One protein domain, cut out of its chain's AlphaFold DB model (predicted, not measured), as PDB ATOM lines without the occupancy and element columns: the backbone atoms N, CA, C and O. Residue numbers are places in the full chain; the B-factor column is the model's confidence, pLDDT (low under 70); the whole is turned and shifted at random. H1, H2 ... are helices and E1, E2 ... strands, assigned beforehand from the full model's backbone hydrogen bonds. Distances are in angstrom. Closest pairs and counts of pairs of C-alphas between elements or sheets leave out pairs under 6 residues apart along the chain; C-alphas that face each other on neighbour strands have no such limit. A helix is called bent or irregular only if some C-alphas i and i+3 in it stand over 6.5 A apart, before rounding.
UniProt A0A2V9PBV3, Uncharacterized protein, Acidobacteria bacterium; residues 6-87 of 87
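This is residues 6 to 87 of the 87 residues of an uncharacterized protein of Acidobacteria bacterium (UniProt A0A2V9PBV3). A small sheet of three strands has the long helix H4 along one face, while the shorter helices H2 and H3 only graze the sheet and a loop, residues 10 to 29, swings wide between E1 and H1. The sheet, in the order E1 E2 E3, is mixed. The printed part has 82 residues with four named helices and three named strands, in the chain order E1 H1 E2 H2 H3 E3 H4; its class is mixed, helices and strands. It is compact and rounded, with a radius of gyration of the C-alphas of 12.3 A and spans of 33 by 28 by 26 A.

E2 is residues 45 to 49, 13.6 A long; E1, residues 6 to 9, begins at C-alpha 6 (-40.200, -9.667, -21.543), and E3 is residues 69 to 71. H4, residues 74 to 86, spans 17.7 A and ends at C-alpha 86 (-31.498, -26.071, -19.877). H3 is residues 57 to 65, 12.2 A, H2 residues 50 to 53, and H1 residues 30 to 34, irregular, with C-alphas 30 and 33 7.1 A apart.

E1 and E2 are antiparallel at 175 degrees, with N 8 and O 46 2.9 A apart, within hydrogen-bond range. E2 and E3 are parallel at 9 degrees, with N 47 and O 69 2.9 A apart, also within range. E2, H2, H3 and E3 form a strand-helix-strand unit, two parallel neighbour strands with helices between, its crossover right-handed. H4 and the sheet make two layers, a helix on one face of a sheet: its height over the sheet is 9.7 A, and it runs along the strands, at 7 degrees to E2 on the local plane. The closest C-alphas of E2 and H4, Gly 48 and Pro 74, are 4.7 A apart. H1 is not on the sheet and is apart from H3. In H3 and H4 every O i to N i+4 pair is within hydrogen-bond range; in H1 0 of 1 is, beside 1 of 2 O i to N i+3 pairs, and H2 is too short for an O i to N i+4 pair.

The C-alphas farthest apart, those of Glu 25 and Gly 87, are 35.2 A apart. The printed part has no cut, and the link from E1 to H1, 20 residues, is long. Mean pLDDT of the printed part is 88.4; residues 14 to 20 and residue 87 are under 70.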
ATOM      1  N   ILE A   6     -41.506  -9.055 -21.796       91.94
ATOM      2  CA  ILE A   6     -40.200  -9.667 -21.543       91.94
ATOM      3  C   ILE A   6     -39.392  -9.698 -22.839       91.94
ATOM      4  O   ILE A   6     -39.930  -9.977 -23.908       91.94
ATOM      5  N   VAL A   7     -38.098  -9.414 -22.733       92.12
ATOM      6  CA  VAL A   7     -37.128  -9.582 -23.813       92.12
ATOM      7  C   VAL A   7     -36.015 -10.455 -23.269       92.12
ATOM      8  O   VAL A   7     -35.455 -10.165 -22.215       92.12
ATOM      9  N   VAL A   8     -35.719 -11.537 -23.976       92.19
ATOM     10  CA  VAL A   8     -34.589 -12.406 -23.671       92.19
ATOM     11  C   VAL A   8     -33.679 -12.401 -24.879       92.19
ATOM     12  O   VAL A   8     -34.129 -12.651 -25.996       92.19
ATOM     13  N   ARG A   9     -32.397 -12.131 -24.637       89.94
ATOM     14  CA  ARG A   9     -31.341 -12.360 -25.612       89.94
ATOM     15  C   ARG A   9     -30.414 -13.445 -25.085       89.94
ATOM     16  O   ARG A   9     -29.812 -13.256 -24.031       89.94
ATOM     17  N   LEU A  10     -30.286 -14.554 -25.805       89.25
ATOM     18  CA  LEU A  10     -29.288 -15.584 -25.514       89.25
ATOM     19  C   LEU A  10     -28.236 -15.566 -26.616       89.25
ATOM     20  O   LEU A  10     -28.546 -15.817 -27.778       89.25
ATOM     21  N   THR A  11     -26.997 -15.267 -26.243       86.19
ATOM     22  CA  THR A  11     -25.866 -15.186 -27.168       86.19
ATOM     23  C   THR A  11     -24.632 -15.842 -26.550       86.19
ATOM     24  O   THR A  11     -24.438 -15.739 -25.336       86.19
ATOM     25  N   PRO A  12     -23.785 -16.521 -27.345       82.12
ATOM     26  CA  PRO A  12     -22.526 -17.082 -26.856       82.12
ATOM     27  C   PRO A  12     -21.441 -16.017 -26.612       82.12
ATOM     28  O   PRO A  12     -20.356 -16.355 -26.142       82.12
ATOM     29  N   SER A  13     -21.694 -14.750 -26.959       79.94
ATOM     30  CA  SER A  13     -20.702 -13.670 -26.914       79.94
ATOM     31  C   SER A  13     -20.911 -12.716 -25.734       79.94
ATOM     32  O   SER A  13     -22.029 -12.509 -25.267       79.94
ATOM     33  N   LEU A  14     -19.827 -12.076 -25.277       67.00
ATOM     34  CA  LEU A  14     -19.897 -10.977 -24.312       67.00
ATOM     35  C   LEU A  14     -20.646  -9.788 -24.923       67.00
ATOM     36  O   LEU A  14     -20.250  -9.243 -25.952       67.00
ATOM     37  N   VAL A  15     -21.724  -9.375 -24.262       66.69
ATOM     38  CA  VAL A  15     -22.557  -8.253 -24.693       66.69
ATOM     39  C   VAL A  15     -22.014  -6.963 -24.076       66.69
ATOM     40  O   VAL A  15     -22.362  -6.608 -22.952       66.69
ATOM     41  N   ALA A  16     -21.142  -6.257 -24.796       58.09
ATOM     42  CA  ALA A  16     -20.762  -4.884 -24.461       58.09
ATOM     43  C   ALA A  16     -21.675  -3.882 -25.196       58.09
ATOM     44  O   ALA A  16     -22.107  -4.143 -26.316       58.09
ATOM     45  N   GLY A  17     -21.962  -2.729 -24.580       67.44
ATOM     46  CA  GLY A  17     -22.655  -1.614 -25.245       67.44
ATOM     47  C   GLY A  17     -24.188  -1.633 -25.206       67.44
ATOM     48  O   GLY A  17     -24.809  -0.873 -25.941       67.44
ATOM     49  N   TYR A  18     -24.806  -2.458 -24.357       68.12
ATOM     50  CA  TYR A  18     -26.250  -2.393 -24.115       68.12
ATOM     51  C   TYR A  18     -26.595  -1.417 -23.000       68.12
ATOM     52  O   TYR A  18     -25.898  -1.340 -21.987       68.12
ATOM     53  N   ASN A  19     -27.734  -0.743 -23.150       69.75
ATOM     54  CA  ASN A  19     -28.392  -0.137 -22.006       69.75
ATOM     55  C   ASN A  19     -28.802  -1.259 -21.038       69.75
ATOM     56  O   ASN A  19     -29.513  -2.184 -21.430       69.75
ATOM     57  N   THR A  20     -28.359  -1.168 -19.784       66.56
ATOM     58  CA  THR A  20     -28.561  -2.180 -18.737       66.56
ATOM     59  C   THR A  20     -30.034  -2.528 -18.518       66.56
ATOM     60  O   THR A  20     -30.336  -3.637 -18.089       66.56
ATOM     61  N   TYR A  21     -30.950  -1.598 -18.812       70.38
ATOM     62  CA  TYR A  21     -32.392  -1.820 -18.691       70.38
ATOM     63  C   TYR A  21     -33.062  -2.223 -20.016       70.38
ATOM     64  O   TYR A  21     -34.072  -2.920 -20.010       70.38
ATOM     65  N   GLY A  22     -32.511  -1.804 -21.161       78.56
ATOM     66  CA  GLY A  22     -33.010  -2.115 -22.510       78.56
ATOM     67  C   GLY A  22     -34.333  -1.440 -22.914       78.56
ATOM     68  O   GLY A  22     -34.545  -1.204 -24.104       78.56
ATOM     69  N   PHE A  23     -35.194  -1.101 -21.951       86.19
ATOM     70  CA  PHE A  23     -36.447  -0.377 -22.168       86.19
ATOM     71  C   PHE A  23     -36.308   1.124 -21.891       86.19
ATOM     72  O   PHE A  23     -35.546   1.532 -21.015       86.19
ATOM     73  N   ASP A  24     -37.054   1.944 -22.624       85.50
ATOM     74  CA  ASP A  24     -37.220   3.365 -22.318       85.50
ATOM     75  C   ASP A  24     -38.364   3.606 -21.310       85.50
ATOM     76  O   ASP A  24     -39.076   2.684 -20.901       85.50
ATOM     77  N   GLU A  25     -38.563   4.865 -20.915       84.31
ATOM     78  CA  GLU A  25     -39.641   5.286 -20.002       84.31
ATOM     79  C   GLU A  25     -41.050   5.018 -20.557       84.31
ATOM     80  O   GLU A  25     -42.020   4.958 -19.803       84.31
ATOM     81  N   SER A  26     -41.170   4.836 -21.873       82.50
ATOM     82  CA  SER A  26     -42.417   4.491 -22.561       82.50
ATOM     83  C   SER A  26     -42.620   2.974 -22.693       82.50
ATOM     84  O   SER A  26     -43.641   2.536 -23.226       82.50
ATOM     85  N   GLY A  27     -41.678   2.159 -22.206       79.62
ATOM     86  CA  GLY A  27     -41.717   0.702 -22.302       79.62
ATOM     87  C   GLY A  27     -41.322   0.147 -23.674       79.62
ATOM     88  O   GLY A  27     -41.593  -1.026 -23.950       79.62
ATOM     89  N   ASN A  28     -40.681   0.942 -24.536       84.56
ATOM     90  CA  ASN A  28     -40.165   0.479 -25.824       84.56
ATOM     91  C   ASN A  28     -38.755  -0.087 -25.680       84.56
ATOM     92  O   ASN A  28     -37.937   0.420 -24.918       84.56
ATOM     93  N   PHE A  29     -38.440  -1.100 -26.482       89.12
ATOM     94  CA  PHE A  29     -37.095  -1.658 -26.568       89.12
ATOM     95  C   PHE A  29     -36.321  -0.967 -27.692       89.12
ATOM     96  O   PHE A  29     -36.582  -1.205 -28.869       89.12
ATOM     97  N   SER A  30     -35.372  -0.100 -27.331       86.00
ATOM     98  CA  SER A  30     -34.659   0.764 -28.294       86.00
ATOM     99  C   SER A  30     -33.838  -0.023 -29.326       86.00
ATOM    100  O   SER A  30     -33.619   0.427 -30.448       86.00
ATOM    101  N   GLU A  31     -33.427  -1.237 -28.973       87.62
ATOM    102  CA  GLU A  31     -32.586  -2.101 -29.803       87.62
ATOM    103  C   GLU A  31     -33.389  -2.894 -30.852       87.62
ATOM    104  O   GLU A  31     -32.804  -3.581 -31.685       87.62
ATOM    105  N   LEU A  32     -34.727  -2.794 -30.863       89.31
ATOM    106  CA  LEU A  32     -35.597  -3.545 -31.782       89.31
ATOM    107  C   LEU A  32     -35.248  -3.294 -33.261       89.31
ATOM    108  O   LEU A  32     -35.232  -4.222 -34.074       89.31
ATOM    109  N   GLY A  33     -34.917  -2.045 -33.607       89.38
ATOM    110  CA  GLY A  33     -34.522  -1.652 -34.966       89.38
ATOM    111  C   GLY A  33     -33.141  -2.168 -35.383       89.38
ATOM    112  O   GLY A  33     -32.857  -2.292 -36.572       89.38
ATOM    113  N   ARG A  34     -32.294  -2.519 -34.412       90.56
ATOM    114  CA  ARG A  34     -30.958  -3.083 -34.640       90.56
ATOM    115  C   ARG A  34     -30.986  -4.595 -34.870       90.56
ATOM    116  O   ARG A  34     -29.983  -5.166 -35.289       90.56
ATOM    117  N   ILE A  35     -32.136  -5.244 -34.658       92.25
ATOM    118  CA  ILE A  35     -32.330  -6.663 -34.963       92.25
ATOM    119  C   ILE A  35     -32.336  -6.866 -36.475       92.25
ATOM    120  O   ILE A  35     -33.327  -6.566 -37.148       92.25
ATOM    121  N   ASN A  36     -31.206  -7.347 -36.982       91.44
ATOM    122  CA  ASN A  36     -30.978  -7.742 -38.362       91.44
ATOM    123  C   ASN A  36     -29.675  -8.556 -38.475       91.44
ATOM    124  O   ASN A  36     -28.797  -8.488 -37.613       91.44
ATOM    125  N   LYS A  37     -29.504  -9.271 -39.589       87.69
ATOM    126  CA  LYS A  37     -28.303 -10.079 -39.876       87.69
ATOM    127  C   LYS A  37     -26.941  -9.358 -39.816       87.69
ATOM    128  O   LYS A  37     -25.927 -10.047 -39.751       87.69
ATOM    129  N   ASN A  38     -26.894  -8.027 -39.902       88.56
ATOM    130  CA  ASN A  38     -25.650  -7.250 -39.951       88.56
ATOM    131  C   ASN A  38     -25.261  -6.626 -38.595       88.56
ATOM    132  O   ASN A  38     -24.164  -6.084 -38.496       88.56
ATOM    133  N   ASP A  39     -26.134  -6.665 -37.582       88.56
ATOM    134  CA  ASP A  39     -25.889  -6.063 -36.261       88.56
ATOM    135  C   ASP A  39     -26.292  -7.035 -35.146       88.56
ATOM    136  O   ASP A  39     -25.440  -7.743 -34.609       88.56
ATOM    137  N   LEU A  40     -27.591  -7.141 -34.839       89.06
ATOM    138  CA  LEU A  40     -28.097  -8.046 -33.808       89.06
ATOM    139  C   LEU A  40     -28.819  -9.249 -34.434       89.06
ATOM    140  O   LEU A  40     -29.935  -9.089 -34.943       89.06
ATOM    141  N   PRO A  41     -28.243 -10.466 -34.377       91.19
ATOM    142  CA  PRO A  41     -28.854 -11.639 -34.993       91.19
ATOM    143  C   PRO A  41     -30.207 -11.973 -34.355       91.19
ATOM    144  O   PRO A  41     -30.276 -12.297 -33.171       91.19
ATOM    145  N   GLY A  42     -31.288 -11.959 -35.141       92.31
ATOM    146  CA  GLY A  42     -32.650 -12.160 -34.625       92.31
ATOM    147  C   GLY A  42     -32.876 -13.504 -33.929       92.31
ATOM    148  O   GLY A  42     -33.619 -13.570 -32.954       92.31
ATOM    149  N   LYS A  43     -32.155 -14.553 -34.339       93.44
ATOM    150  CA  LYS A  43     -32.190 -15.892 -33.715       93.44
ATOM    151  C   LYS A  43     -31.787 -15.914 -32.239       93.44
ATOM    152  O   LYS A  43     -32.078 -16.886 -31.549       93.44
ATOM    153  N   GLU A  44     -31.103 -14.876 -31.769       91.88
ATOM    154  CA  GLU A  44     -30.731 -14.719 -30.366       91.88
ATOM    155  C   GLU A  44     -31.858 -14.119 -29.520       91.88
ATOM    156  O   GLU A  44     -31.684 -14.008 -28.312       91.88
ATOM    157  N   PHE A  45     -32.984 -13.705 -30.112       93.94
ATOM    158  CA  PHE A  45     -34.019 -12.938 -29.423       93.94
ATOM    159  C   PHE A  45     -35.332 -13.700 -29.260       93.94
ATOM    160  O   PHE A  45     -35.887 -14.282 -30.195       93.94
ATOM    161  N   TRP A  46     -35.880 -13.572 -28.056       95.69
ATOM    162  CA  TRP A  46     -37.247 -13.918 -27.714       95.69
ATOM    163  C   TRP A  46     -37.941 -12.663 -27.183       95.69
ATOM    164  O   TRP A  46     -37.484 -12.067 -26.205       95.69
ATOM    165  N   LEU A  47     -39.054 -12.271 -27.802       95.25
ATOM    166  CA  LEU A  47     -39.872 -11.136 -27.365       95.25
ATOM    167  C   LEU A  47     -41.224 -11.645 -26.879       95.25
ATOM    168  O   LEU A  47     -41.840 -12.506 -27.511       95.25
ATOM    169  N   GLY A  48     -41.690 -11.119 -25.752       95.00
ATOM    170  CA  GLY A  48     -42.879 -11.611 -25.078       95.00
ATOM    171  C   GLY A  48     -43.794 -10.520 -24.552       95.00
ATOM    172  O   GLY A  48     -43.333  -9.484 -24.082       95.00
ATOM    173  N   GLY A  49     -45.093 -10.805 -24.534       94.00
ATOM    174  CA  GLY A  49     -46.081 -10.020 -23.806       94.00
ATOM    175  C   GLY A  49     -46.671  -8.860 -24.592       94.00
ATOM    176  O   GLY A  49     -47.034  -8.997 -25.760       94.00
ATOM    177  N   GLU A  50     -46.845  -7.729 -23.918       92.56
ATOM    178  CA  GLU A  50     -47.588  -6.577 -24.422       92.56
ATOM    179  C   GLU A  50     -46.953  -5.966 -25.667       92.56
ATOM    180  O   GLU A  50     -47.680  -5.609 -26.592       92.56
ATOM    181  N   MET A  51     -45.621  -5.945 -25.738       91.50
ATOM    182  CA  MET A  51     -44.889  -5.510 -26.928       91.50
ATOM    183  C   MET A  51     -45.307  -6.287 -28.176       91.50
ATOM    184  O   MET A  51     -45.567  -5.678 -29.203       91.50
ATOM    185  N   VAL A  52     -45.410  -7.617 -28.087       93.69
ATOM    186  CA  VAL A  52     -45.804  -8.461 -29.226       93.69
ATOM    187  C   VAL A  52     -47.282  -8.261 -29.563       93.69
ATOM    188  O   VAL A  52     -47.635  -8.184 -30.734       93.69
ATOM    189  N   ARG A  53     -48.147  -8.111 -28.548       93.31
ATOM    190  CA  ARG A  53     -49.591  -7.875 -28.747       93.31
ATOM    191  C   ARG A  53     -49.894  -6.531 -29.412       93.31
ATOM    192  O   ARG A  53     -50.870  -6.429 -30.147       93.31
ATOM    193  N   LYS A  54     -49.087  -5.506 -29.132       92.25
ATOM    194  CA  LYS A  54     -49.226  -4.152 -29.690       92.25
ATOM    195  C   LYS A  54     -48.362  -3.918 -30.934       92.25
ATOM    196  O   LYS A  54     -48.411  -2.834 -31.509       92.25
ATOM    197  N   MET A  55     -47.567  -4.907 -31.342       92.75
ATOM    198  CA  MET A  55     -46.658  -4.794 -32.477       92.75
ATOM    199  C   MET A  55     -47.435  -4.653 -33.787       92.75
ATOM    200  O   MET A  55     -48.369  -5.408 -34.056       92.75
ATOM    201  N   ALA A  56     -47.016  -3.712 -34.633       94.62
ATOM    202  CA  ALA A  56     -47.566  -3.587 -35.977       94.62
ATOM    203  C   ALA A  56     -47.263  -4.847 -36.806       94.62
ATOM    204  O   ALA A  56     -46.166  -5.402 -36.729       94.62
ATOM    205  N   ALA A  57     -48.208  -5.271 -37.649       93.88
ATOM    206  CA  ALA A  57     -48.081  -6.507 -38.427       93.88
ATOM    207  C   ALA A  57     -46.823  -6.548 -39.318       93.88
ATOM    208  O   ALA A  57     -46.186  -7.593 -39.424       93.88
ATOM    209  N   GLY A  58     -46.433  -5.413 -39.911       95.44
ATOM    210  CA  GLY A  58     -45.212  -5.326 -40.723       95.44
ATOM    211  C   GLY A  58     -43.933  -5.534 -39.907       95.44
ATOM    212  O   GLY A  58     -43.029  -6.239 -40.344       95.44
ATOM    213  N   GLU A  59     -43.885  -4.991 -38.690       94.12
ATOM    214  CA  GLU A  59     -42.739  -5.162 -37.791       94.12
ATOM    215  C   GLU A  59     -42.652  -6.598 -37.265       94.12
ATOM    216  O   GLU A  59     -41.570  -7.179 -37.195       94.12
ATOM    217  N   ARG A  60     -43.809  -7.209 -36.987       95.19
ATOM    218  CA  ARG A  60     -43.908  -8.622 -36.619       95.19
ATOM    219  C   ARG A  60     -43.332  -9.524 -37.713       95.19
ATOM    220  O   ARG A  60     -42.452 -10.329 -37.426       95.19
ATOM    221  N   GLN A  61     -43.762  -9.333 -38.961       95.69
ATOM    222  CA  GLN A  61     -43.250 -10.091 -40.110       95.69
ATOM    223  C   GLN A  61     -41.749  -9.879 -40.327       95.69
ATOM    224  O   GLN A  61     -41.031 -10.833 -40.617       95.69
ATOM    225  N   ARG A  62     -41.262  -8.643 -40.163       95.75
ATOM    226  CA  ARG A  62     -39.832  -8.329 -40.261       95.75
ATOM    227  C   ARG A  62     -39.017  -9.129 -39.243       95.75
ATOM    228  O   ARG A  62     -38.046  -9.777 -39.617       95.75
ATOM    229  N   LEU A  63     -39.416  -9.095 -37.973       95.81
ATOM    230  CA  LEU A  63     -38.708  -9.777 -36.886       95.81
ATOM    231  C   LEU A  63     -38.789 -11.305 -37.014       95.81
ATOM    232  O   LEU A  63     -37.782 -11.985 -36.821       95.81
ATOM    233  N   GLU A  64     -39.946 -11.846 -37.401       95.62
ATOM    234  CA  GLU A  64     -40.096 -13.274 -37.718       95.62
ATOM    235  C   GLU A  64     -39.159 -13.685 -38.871       95.62
ATOM    236  O   GLU A  64     -38.507 -14.727 -38.791       95.62
ATOM    237  N   GLY A  65     -39.005 -12.835 -39.893       95.75
ATOM    238  CA  GLY A  65     -38.060 -13.034 -40.998       95.75
ATOM    239  C   GLY A  65     -36.583 -13.046 -40.578       95.75
ATOM    240  O   GLY A  65     -35.788 -13.785 -41.156       95.75
ATOM    241  N   GLU A  66     -36.215 -12.296 -39.535       95.75
ATOM    242  CA  GLU A  66     -34.872 -12.314 -38.926       95.75
ATOM    243  C   GLU A  66     -34.666 -13.497 -37.952       95.75
ATOM    244  O   GLU A  66     -33.571 -13.703 -37.420       95.75
ATOM    245  N   GLY A  67     -35.705 -14.309 -37.725       95.44
ATOM    246  CA  GLY A  67     -35.668 -15.486 -36.858       95.44
ATOM    247  C   GLY A  67     -35.929 -15.199 -35.379       95.44
ATOM    248  O   GLY A  67     -35.615 -16.046 -34.542       95.44
ATOM    249  N   VAL A  68     -36.488 -14.031 -35.052       96.44
ATOM    250  CA  VAL A  68     -36.904 -13.686 -33.688       96.44
ATOM    251  C   VAL A  68     -38.104 -14.531 -33.286       96.44
ATOM    252  O   VAL A  68     -39.061 -14.682 -34.046       96.44
ATOM    253  N   LYS A  69     -38.095 -15.046 -32.056       96.94
ATOM    254  CA  LYS A  69     -39.229 -15.801 -31.519       96.94
ATOM    255  C   LYS A  69     -40.181 -14.870 -30.774       96.94
ATOM    256  O   LYS A  69     -39.807 -14.247 -29.780       96.94
ATOM    257  N   LEU A  70     -41.422 -14.780 -31.244       96.81
ATOM    258  CA  LEU A  70     -42.424 -13.852 -30.723       96.81
ATOM    259  C   LEU A  70     -43.526 -14.591 -29.963       96.81
ATOM    260  O   LEU A  70     -44.116 -15.546 -30.465       96.81
ATOM    261  N   TYR A  71     -43.844 -14.109 -28.763       96.56
ATOM    262  CA  TYR A  71     -44.841 -14.719 -27.890       96.56
ATOM    263  C   TYR A  71     -45.798 -13.677 -27.323       96.56
ATOM    264  O   TYR A  71     -45.421 -12.791 -26.568       96.56
ATOM    265  N   GLU A  72     -47.092 -13.826 -27.573       94.69
ATOM    266  CA  GLU A  72     -48.089 -12.957 -26.931       94.69
ATOM    267  C   GLU A  72     -48.228 -13.241 -25.428       94.69
ATOM    268  O   GLU A  72     -48.625 -12.363 -24.660       94.69
ATOM    269  N   ASN A  73     -47.870 -14.457 -24.996       94.06
ATOM    270  CA  ASN A  73     -47.851 -14.875 -23.598       94.06
ATOM    271  C   ASN A  73     -46.396 -15.022 -23.093       94.06
ATOM    272  O   ASN A  73     -45.705 -15.955 -23.515       94.06
ATOM    273  N   PRO A  74     -45.943 -14.181 -22.144       93.44
ATOM    274  CA  PRO A  74     -44.597 -14.257 -21.572       93.44
ATOM    275  C   PRO A  74     -44.285 -15.587 -20.873       93.44
ATOM    276  O   PRO A  74     -43.132 -16.000 -20.835       93.44
ATOM    277  N   GLN A  75     -45.284 -16.293 -20.336       93.19
ATOM    278  CA  GLN A  75     -45.076 -17.608 -19.718       93.19
ATOM    279  C   GLN A  75     -44.694 -18.668 -20.753       93.19
ATOM    280  O   GLN A  75     -43.852 -19.517 -20.474       93.19
ATOM    281  N   ARG A  76     -45.277 -18.604 -21.961       94.12
ATOM    282  CA  ARG A  76     -44.885 -19.495 -23.064       94.12
ATOM    283  C   ARG A  76     -43.463 -19.207 -23.523       94.12
ATOM    284  O   ARG A  76     -42.715 -20.149 -23.744       94.12
ATOM    285  N   LEU A  77     -43.090 -17.928 -23.599       95.12
ATOM    286  CA  LEU A  77     -41.707 -17.541 -23.873       95.12
ATOM    287  C   LEU A  77     -40.756 -18.137 -22.839       95.12
ATOM    288  O   LEU A  77     -39.768 -18.744 -23.219       95.12
ATOM    289  N   LEU A  78     -41.054 -17.989 -21.545       93.25
ATOM    290  CA  LEU A  78     -40.199 -18.514 -20.479       93.25
ATOM    291  C   LEU A  78     -40.051 -20.036 -20.563       93.25
ATOM    292  O   LEU A  78     -38.945 -20.540 -20.389       93.25
ATOM    293  N   ALA A  79     -41.131 -20.758 -20.866       93.12
ATOM    294  CA  ALA A  79     -41.073 -22.201 -21.074       93.12
ATOM    295  C   ALA A  79     -40.184 -22.579 -22.276       93.12
ATOM    296  O   ALA A  79     -39.349 -23.470 -22.150       93.12
ATOM    297  N   ASP A  80     -40.308 -21.873 -23.408       93.75
ATOM    298  CA  ASP A  80     -39.479 -22.118 -24.600       93.75
ATOM    299  C   ASP A  80     -38.001 -21.781 -24.361       93.75
ATOM    300  O   ASP A  80     -37.120 -22.565 -24.700       93.75
ATOM    301  N   VAL A  81     -37.721 -20.640 -23.727       93.06
ATOM    302  CA  VAL A  81     -36.361 -20.237 -23.336       93.06
ATOM    303  C   VAL A  81     -35.744 -21.270 -22.394       93.06
ATOM    304  O   VAL A  81     -34.579 -21.621 -22.553       93.06
ATOM    305  N   THR A  82     -36.525 -21.783 -21.441       91.44
ATOM    306  CA  THR A  82     -36.071 -22.813 -20.499       91.44
ATOM    307  C   THR A  82     -35.657 -24.083 -21.235       91.44
ATOM    308  O   THR A  82     -34.544 -24.550 -21.026       91.44
ATOM    309  N   GLY A  83     -36.499 -24.603 -22.134       89.38
ATOM    310  CA  GLY A  83     -36.152 -25.784 -22.931       89.38
ATOM    311  C   GLY A  83     -34.969 -25.540 -23.873       89.38
ATOM    312  O   GLY A  83     -34.117 -26.405 -24.039       89.38
ATOM    313  N   ALA A  84     -34.860 -24.338 -24.448       87.50
ATOM    314  CA  ALA A  84     -33.747 -23.982 -25.324       87.50
ATOM    315  C   ALA A  84     -32.396 -23.875 -24.592       87.50
ATOM    316  O   ALA A  84     -31.359 -24.067 -25.224       87.50
ATOM    317  N   PHE A  85     -32.399 -23.540 -23.297       83.81
ATOM    318  CA  PHE A  85     -31.176 -23.292 -22.529       83.81
ATOM    319  C   PHE A  85     -30.789 -24.435 -21.582       83.81
ATOM    320  O   PHE A  85     -29.602 -24.717 -21.436       83.81
ATOM    321  N   LEU A  86     -31.759 -25.072 -20.919       79.25
ATOM    322  CA  LEU A  86     -31.498 -26.071 -19.877       79.25
ATOM    323  C   LEU A  86     -31.575 -27.525 -20.361       79.25
ATOM    324  O   LEU A  86     -30.980 -28.374 -19.702       79.25
ATOM    325  N   GLY A  87     -32.236 -27.801 -21.492       61.19
ATOM    326  CA  GLY A  87     -32.487 -29.168 -21.972       61.19
ATOM    327  C   GLY A  87     -33.650 -29.828 -21.248       61.19
ATOM    328  O   GLY A  87     -33.403 -30.498 -20.225       61.19
TER     329      GLY A  87